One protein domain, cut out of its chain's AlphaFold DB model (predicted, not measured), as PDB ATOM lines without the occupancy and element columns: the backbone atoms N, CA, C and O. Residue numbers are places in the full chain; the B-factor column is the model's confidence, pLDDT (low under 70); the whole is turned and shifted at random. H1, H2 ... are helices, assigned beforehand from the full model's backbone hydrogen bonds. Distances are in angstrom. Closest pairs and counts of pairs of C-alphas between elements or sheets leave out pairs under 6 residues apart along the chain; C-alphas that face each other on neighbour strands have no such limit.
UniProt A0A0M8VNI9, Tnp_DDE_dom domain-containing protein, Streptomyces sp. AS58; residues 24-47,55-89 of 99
ATOM      1  N   GLY A  24      46.721  -6.168  89.078       64.88
ATOM      2  CA  GLY A  24      45.805  -5.381  89.907       64.88
ATOM      3  C   GLY A  24      45.367  -4.050  89.282       64.88
ATOM      4  O   GLY A  24      44.208  -3.675  89.436       64.88
ATOM      5  N   SER A  25      46.227  -3.353  88.529       73.81
ATOM      6  CA  SER A  25      45.854  -2.081  87.886       73.81
ATOM      7  C   SER A  25      44.889  -2.304  86.716       73.81
ATOM      8  O   SER A  25      43.996  -1.496  86.467       73.81
ATOM      9  N   ARG A  26      44.945  -3.479  86.078       77.12
ATOM     10  CA  ARG A  26      43.977  -3.897  85.057       77.12
ATOM     11  C   ARG A  26      42.553  -4.103  85.593       77.12
ATOM     12  O   ARG A  26      41.608  -3.852  84.837       77.12
ATOM     13  N   LEU A  27      42.389  -4.461  86.873       78.69
ATOM     14  CA  LEU A  27      41.071  -4.544  87.521       78.69
ATOM     15  C   LEU A  27      40.367  -3.184  87.567       78.69
ATOM     16  O   LEU A  27      39.142  -3.140  87.534       78.69
ATOM     17  N   LEU A  28      41.111  -2.075  87.600       81.19
ATOM     18  CA  LEU A  28      40.526  -0.731  87.560       81.19
ATOM     19  C   LEU A  28      39.888  -0.443  86.196       81.19
ATOM     20  O   LEU A  28      38.801   0.130  86.133       81.19
ATOM     21  N   ALA A  29      40.517  -0.899  85.108       84.12
ATOM     22  CA  ALA A  29      39.917  -0.835  83.778       84.12
ATOM     23  C   ALA A  29      38.684  -1.746  83.655       84.12
ATOM     24  O   ALA A  29      37.676  -1.320  83.097       84.12
ATOM     25  N   ASP A  30      38.730  -2.966  84.204       83.56
ATOM     26  CA  ASP A  30      37.561  -3.860  84.209       83.56
ATOM     27  C   ASP A  30      36.412  -3.288  85.047       83.56
ATOM     28  O   ASP A  30      35.253  -3.376  84.647       83.56
ATOM     29  N   LEU A  31      36.716  -2.646  86.177       84.19
ATOM     30  CA  LEU A  31      35.735  -1.950  87.002       84.19
ATOM     31  C   LEU A  31      35.099  -0.783  86.242       84.19
ATOM     32  O   LEU A  31      33.879  -0.627  86.282       84.19
ATOM     33  N   ALA A  32      35.894   0.023  85.536       86.12
ATOM     34  CA  ALA A  32      35.386   1.129  84.728       86.12
ATOM     35  C   ALA A  32      34.446   0.642  83.612       86.12
ATOM     36  O   ALA A  32      33.403   1.253  83.374       86.12
ATOM     37  N   ASP A  33      34.767  -0.488  82.977       86.62
ATOM     38  CA  ASP A  33      33.905  -1.103  81.967       86.62
ATOM     39  C   ASP A  33      32.626  -1.687  82.599       86.62
ATOM     40  O   ASP A  33      31.523  -1.426  82.116       86.62
ATOM     41  N   ALA A  34      32.736  -2.403  83.724       85.69
ATOM     42  CA  ALA A  34      31.599  -3.005  84.432       85.69
ATOM     43  C   ALA A  34      30.624  -1.968  85.018       85.69
ATOM     44  O   ALA A  34      29.424  -2.217  85.105       85.69
ATOM     45  N   THR A  35      31.137  -0.802  85.410       88.62
ATOM     46  CA  THR A  35      30.349   0.330  85.925       88.62
ATOM     47  C   THR A  35      29.914   1.300  84.832       88.62
ATOM     48  O   THR A  35      29.291   2.314  85.139       88.62
ATOM     49  N   THR A  36      30.215   1.014  83.559       90.06
ATOM     50  CA  THR A  36      29.921   1.874  82.398       90.06
ATOM     51  C   THR A  36      30.593   3.256  82.429       90.06
ATOM     52  O   THR A  36      30.287   4.122  81.609       90.06
ATOM     53  N   LEU A  37      31.565   3.471  83.319       88.19
ATOM     54  CA  LEU A  37      32.333   4.717  83.395       88.19
ATOM     55  C   LEU A  37      33.041   5.030  82.074       88.19
ATOM     56  O   LEU A  37      33.068   6.188  81.662       88.19
ATOM     57  N   THR A  38      33.554   4.010  81.379       88.81
ATOM     58  CA  THR A  38      34.211   4.186  80.075       88.81
ATOM     59  C   THR A  38      33.269   4.837  79.057       88.81
ATOM     60  O   THR A  38      33.643   5.817  78.412       88.81
ATOM     61  N   SER A  39      32.026   4.356  78.933       87.38
ATOM     62  CA  SER A  39      31.039   4.938  78.012       87.38
ATOM     63  C   SER A  39      30.593   6.332  78.444       87.38
ATOM     64  O   SER A  39      30.497   7.220  77.601       87.38
ATOM     65  N   THR A  40      30.403   6.558  79.746       91.81
ATOM     66  CA  THR A  40      30.038   7.877  80.282       91.81
ATOM     67  C   THR A  40      31.118   8.916  79.984       91.81
ATOM     68  O   THR A  40      30.814  10.026  79.548       91.81
ATOM     69  N   PHE A  41      32.397   8.557  80.135       89.06
ATOM     70  CA  PHE A  41      33.493   9.432  79.719       89.06
ATOM     71  C   PHE A  41      33.567   9.606  78.206       89.06
ATOM     72  O   PHE A  41      33.870  10.704  77.750       89.06
ATOM     73  N   SER A  42      33.271   8.571  77.422       89.75
ATOM     74  CA  SER A  42      33.247   8.670  75.957       89.75
ATOM     75  C   SER A  42      32.230   9.710  75.488       89.75
ATOM     76  O   SER A  42      32.531  10.524  74.617       89.75
ATOM     77  N   GLU A  43      31.046   9.726  76.102       90.31
ATOM     78  CA  GLU A  43      29.999  10.708  75.823       90.31
ATOM     79  C   GLU A  43      30.402  12.111  76.293       90.31
ATOM     80  O   GLU A  43      30.385  13.060  75.503       90.31
ATOM     81  N   ALA A  44      30.834  12.237  77.551       91.19
ATOM     82  CA  ALA A  44      31.194  13.522  78.147       91.19
ATOM     83  C   ALA A  44      32.387  14.192  77.441       91.19
ATOM     84  O   ALA A  44      32.380  15.398  77.199       91.19
ATOM     85  N   LEU A  45      33.409  13.412  77.083       88.69
ATOM     86  CA  LEU A  45      34.621  13.899  76.420       88.69
ATOM     87  C   LEU A  45      34.492  13.923  74.894       88.69
ATOM     88  O   LEU A  45      35.306  14.561  74.225       88.69
ATOM     89  N   GLY A  46      33.475  13.272  74.326       86.25
ATOM     90  CA  GLY A  46      33.260  13.203  72.881       86.25
ATOM     91  C   GLY A  46      33.146  14.580  72.222       86.25
ATOM     92  O   GLY A  46      33.626  14.764  71.106       86.25
ATOM     93  N   GLN A  47      32.600  15.568  72.939       84.31
ATOM     94  CA  GLN A  47      32.478  16.958  72.475       84.31
ATOM     95  C   GLN A  47      33.822  17.700  72.397       84.31
ATOM     96  O   GLN A  47      33.954  18.674  71.661       84.31
ATOM     97  N   HIS A  55      41.334   7.269  68.461       83.25
ATOM     98  CA  HIS A  55      41.048   6.678  69.766       83.25
ATOM     99  C   HIS A  55      39.775   7.232  70.416       83.25
ATOM    100  O   HIS A  55      39.460   8.422  70.305       83.25
ATOM    101  N   ASP A  56      39.073   6.353  71.129       86.94
ATOM    102  CA  ASP A  56      37.936   6.705  71.972       86.94
ATOM    103  C   ASP A  56      38.402   7.447  73.245       86.94
ATOM    104  O   ASP A  56      39.235   6.916  73.984       86.94
ATOM    105  N   PRO A  57      37.899   8.664  73.525       86.38
ATOM    106  CA  PRO A  57      38.414   9.490  74.613       86.38
ATOM    107  C   PRO A  57      38.084   8.930  76.003       86.38
ATOM    108  O   PRO A  57      38.859   9.150  76.934       86.38
ATOM    109  N   GLY A  58      36.988   8.178  76.152       88.44
ATOM    110  CA  GLY A  58      36.663   7.512  77.411       88.44
ATOM    111  C   GLY A  58      37.658   6.403  77.731       88.44
ATOM    112  O   GLY A  58      38.149   6.314  78.856       88.44
ATOM    113  N   ARG A  59      38.047   5.615  76.725       87.69
ATOM    114  CA  ARG A  59      39.095   4.602  76.870       87.69
ATOM    115  C   ARG A  59      40.448   5.218  77.217       87.69
ATOM    116  O   ARG A  59      41.101   4.726  78.131       87.69
ATOM    117  N   VAL A  60      40.832   6.307  76.548       88.00
ATOM    118  CA  VAL A  60      42.083   7.026  76.850       88.00
ATOM    119  C   VAL A  60      42.094   7.546  78.289       88.00
ATOM    120  O   VAL A  60      43.105   7.414  78.975       88.00
ATOM    121  N   ALA A  61      40.975   8.092  78.772       87.94
ATOM    122  CA  ALA A  61      40.860   8.560  80.152       87.94
ATOM    123  C   ALA A  61      41.024   7.419  81.172       87.94
ATOM    124  O   ALA A  61      41.725   7.578  82.171       87.94
ATOM    125  N   VAL A  62      40.426   6.254  80.904       89.50
ATOM    126  CA  VAL A  62      40.578   5.067  81.759       89.50
ATOM    127  C   VAL A  62      42.013   4.541  81.734       89.50
ATOM    128  O   VAL A  62      42.564   4.269  82.795       89.50
ATOM    129  N   ASP A  63      42.645   4.438  80.563       88.38
ATOM    130  CA  ASP A  63      44.028   3.956  80.453       88.38
ATOM    131  C   ASP A  63      45.009   4.905  81.176       88.38
ATOM    132  O   ASP A  63      45.947   4.451  81.835       88.38
ATOM    133  N   LEU A  64      44.756   6.222  81.141       84.75
ATOM    134  CA  LEU A  64      45.524   7.203  81.912       84.75
ATOM    135  C   LEU A  64      45.335   7.018  83.423       84.75
ATOM    136  O   LEU A  64      46.315   7.014  84.162       84.75
ATOM    137  N   ALA A  65      44.099   6.829  83.892       85.81
ATOM    138  CA  ALA A  65      43.826   6.588  85.308       85.81
ATOM    139  C   ALA A  65      44.474   5.287  85.811       85.81
ATOM    140  O   ALA A  65      45.037   5.265  86.904       85.81
ATOM    141  N   VAL A  66      44.444   4.224  84.999       85.44
ATOM    142  CA  VAL A  66      45.145   2.961  85.275       85.44
ATOM    143  C   VAL A  66      46.646   3.195  85.379       85.44
ATOM    144  O   VAL A  66      47.253   2.730  86.334       85.44
ATOM    145  N   THR A  67      47.226   3.953  84.446       85.56
ATOM    146  CA  THR A  67      48.657   4.293  84.451       85.56
ATOM    147  C   THR A  67      49.048   5.055  85.717       85.56
ATOM    148  O   THR A  67      50.027   4.700  86.359       85.56
ATOM    149  N   ILE A  68      48.257   6.053  86.126       81.38
ATOM    150  CA  ILE A  68      48.497   6.817  87.362       81.38
ATOM    151  C   ILE A  68      48.388   5.911  88.593       81.38
ATOM    152  O   ILE A  68      49.229   5.972  89.485       81.38
ATOM    153  N   ALA A  69      47.370   5.048  88.648       80.44
ATOM    154  CA  ALA A  69      47.193   4.107  89.750       80.44
ATOM    155  C   ALA A  69      48.308   3.050  89.818       80.44
ATOM    156  O   ALA A  69      48.605   2.540  90.896       80.44
ATOM    157  N   ASP A  70      48.931   2.743  88.679       81.12
ATOM    158  CA  ASP A  70      50.104   1.875  88.574       81.12
ATOM    159  C   ASP A  70      51.412   2.570  89.003       81.12
ATOM    160  O   ASP A  70      52.438   1.911  89.157       81.12
ATOM    161  N   GLY A  71      51.370   3.890  89.236       80.81
ATOM    162  CA  GLY A  71      52.511   4.716  89.638       80.81
ATOM    163  C   GLY A  71      53.170   5.496  88.497       80.81
ATOM    164  O   GLY A  71      54.250   6.045  88.691       80.81
ATOM    165  N   GLY A  72      52.555   5.545  87.313       82.44
ATOM    166  CA  GLY A  72      53.016   6.380  86.206       82.44
ATOM    167  C   GLY A  72      52.811   7.868  86.491       82.44
ATOM    168  O   GLY A  72      51.790   8.288  87.034       82.44
ATOM    169  N   GLU A  73      53.779   8.680  86.083       83.06
ATOM    170  CA  GLU A  73      53.811  10.123  86.347       83.06
ATOM    171  C   GLU A  73      53.716  10.945  85.054       83.06
ATOM    172  O   GLU A  73      53.524  12.162  85.088       83.06
ATOM    173  N   ALA A  74      53.838  10.295  83.892       83.50
ATOM    174  CA  ALA A  74      53.835  10.944  82.592       83.50
ATOM    175  C   ALA A  74      52.983  10.196  81.554       83.50
ATOM    176  O   ALA A  74      52.839   8.980  81.579       83.50
ATOM    177  N   ILE A  75      52.484  10.925  80.548       75.50
ATOM    178  CA  ILE A  75      51.681  10.362  79.439       75.50
ATOM    179  C   ILE A  75      52.432   9.248  78.692       75.50
ATOM    180  O   ILE A  75      51.823   8.298  78.210       75.50
ATOM    181  N   ARG A  76      53.765   9.334  78.616       78.62
ATOM    182  CA  ARG A  76      54.627   8.298  78.019       78.62
ATOM    183  C   ARG A  76      54.556   6.952  78.747       78.62
ATOM    184  O   ARG A  76      54.848   5.936  78.129       78.62
ATOM    185  N   ASP A  77      54.132   6.932  80.008       81.38
ATOM    186  CA  ASP A  77      54.053   5.709  80.810       81.38
ATOM    187  C   ASP A  77      52.873   4.820  80.379       81.38
ATOM    188  O   ASP A  77      52.884   3.618  80.632       81.38
ATOM    189  N   LEU A  78      51.935   5.349  79.575       77.00
ATOM    190  CA  LEU A  78      50.956   4.541  78.832       77.00
ATOM    191  C   LEU A  78      51.631   3.484  77.935       77.00
ATOM    192  O   LEU A  78      50.995   2.495  77.564       77.00
ATOM    193  N   ALA A  79      52.915   3.662  77.587       79.62
ATOM    194  CA  ALA A  79      53.667   2.701  76.784       79.62
ATOM    195  C   ALA A  79      53.800   1.362  77.509       79.62
ATOM    196  O   ALA A  79      53.721   0.321  76.866       79.62
ATOM    197  N   VAL A  80      53.873   1.387  78.843       79.44
ATOM    198  CA  VAL A  80      53.896   0.185  79.684       79.44
ATOM    199  C   VAL A  80      52.618  -0.641  79.500       79.44
ATOM    200  O   VAL A  80      52.685  -1.869  79.448       79.44
ATOM    201  N   LEU A  81      51.461   0.013  79.340       78.56
ATOM    202  CA  LEU A  81      50.197  -0.672  79.060       78.56
ATOM    203  C   LEU A  81      50.135  -1.173  77.609       78.56
ATOM    204  O   LEU A  81      49.728  -2.310  77.372       78.56
ATOM    205  N   ARG A  82      50.561  -0.351  76.635       78.69
ATOM    206  CA  ARG A  82      50.576  -0.728  75.205       78.69
ATOM    207  C   ARG A  82      51.460  -1.942  74.943       78.69
ATOM    208  O   ARG A  82      51.083  -2.802  74.153       78.69
ATOM    209  N   ASP A  83      52.622  -2.008  75.583       81.69
ATOM    210  CA  ASP A  83      53.603  -3.071  75.364       81.69
ATOM    211  C   ASP A  83      53.125  -4.430  75.933       81.69
ATOM    212  O   ASP A  83      53.779  -5.453  75.728       81.69
ATOM    213  N   ARG A  84      51.945  -4.463  76.578       75.75
ATOM    214  CA  ARG A  84      51.212  -5.669  77.006       75.75
ATOM    215  C   ARG A  84      49.808  -5.746  76.379       75.75
ATOM    216  O   ARG A  84      48.789  -5.663  77.083       75.75
ATOM    217  N   PRO A  85      49.719  -5.892  75.045       75.81
ATOM    218  CA  PRO A  85      48.446  -5.866  74.324       75.81
ATOM    219  C   PRO A  85      47.546  -7.069  74.644       75.81
ATOM    220  O   PRO A  85      46.332  -7.000  74.462       75.81
ATOM    221  N   ASP A  86      48.120  -8.160  75.143       74.88
ATOM    222  CA  ASP A  86      47.432  -9.346  75.649       74.88
ATOM    223  C   ASP A  86      46.598  -9.062  76.910       74.88
ATOM    224  O   ASP A  86      45.577  -9.714  77.130       74.88
ATOM    225  N   VAL A  87      46.979  -8.046  77.692       70.69
ATOM    226  CA  VAL A  87      46.296  -7.655  78.933       70.69
ATOM    227  C   VAL A  87      45.405  -6.431  78.720       70.69
ATOM    228  O   VAL A  87      44.235  -6.438  79.112       70.69
ATOM    229  N   PHE A  88      45.928  -5.377  78.089       72.88
ATOM    230  CA  PHE A  88      45.249  -4.075  77.986       72.88
ATOM    231  C   PHE A  88      44.585  -3.826  76.619       72.88
ATOM    232  O   PHE A  88      43.749  -2.926  76.472       72.88
ATOM    233  N   GLY A  89      44.869  -4.669  75.620       75.25
ATOM    234  CA  GLY A  89      44.429  -4.454  74.245       75.25
ATOM    235  C   GLY A  89      45.095  -3.223  73.612       75.25
ATOM    236  O   GLY A  89      46.143  -2.778  74.071       75.25
TER     237      GLY A  89
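AT A GLANCE: This is residues 24 to 47 and 55 to 89 of the 99 residues of the protein "Tnp_DDE_dom domain-containing protein" of Streptomyces sp. AS58 (UniProt A0A0M8VNI9). Helix H3 runs through the middle, with H1 beside it running back, H2 crossing its residues 57 to 62 and H4 crossing residues 63 to 67; little H5 follows H4 at a corner. The printed part has 59 residues with five named helices, H1 to H5 in order along the chain, which hold 46 of them, and no named strand; its class is all helix, and it is compact, with a radius of gyration of the C-alphas of 11.0 A and spans of 27 by 22 by 19 A.

IN THESE COORDINATES: H1, residues 24 to 34, begins at C-alpha 24 (45.805, -5.381, 89.907) and measures 15.4 A. H2 is residues 37 to 46, 13.5 A; H3, 57 to 69, 18.3 A; H4, 75 to 82, 11.9 A; H5, 85 to 88, 5.2 A, ends at C-alpha 88 (45.249, -4.075, 77.986).

HOW THE PARTS SIT: H1 touches H3, opposite ways at a shallow tilt of 30 degrees; closest C-alphas Ser 25 and Val 66, 5.7 A. H2 touches H3 at a steep tilt of 56 degrees; closest C-alphas Ser 42 and Gly 58, 3.9 A. H4 touches H3, about perpendicular at 86 degrees; closest C-alphas Thr 67 and Leu 78, 6.1 A. H5 only just touches H4, only at the corner, with 3 pairs of C-alphas within 8 A. Each O i to N i+4 pair is within hydrogen-bond range in H2 and H3, 5 of 7 in H1, 1 of 4 in H4 with 5 of 5 O i to N i+3; H5 is too short.

THE WHOLE: C-alphas 24 and 47, the farthest apart, are 31.3 A apart. Residues 48 to 54 are cut out, a 13.7 A gap between C-alphas 47 and 55. Residue 24 has pLDDT under 70.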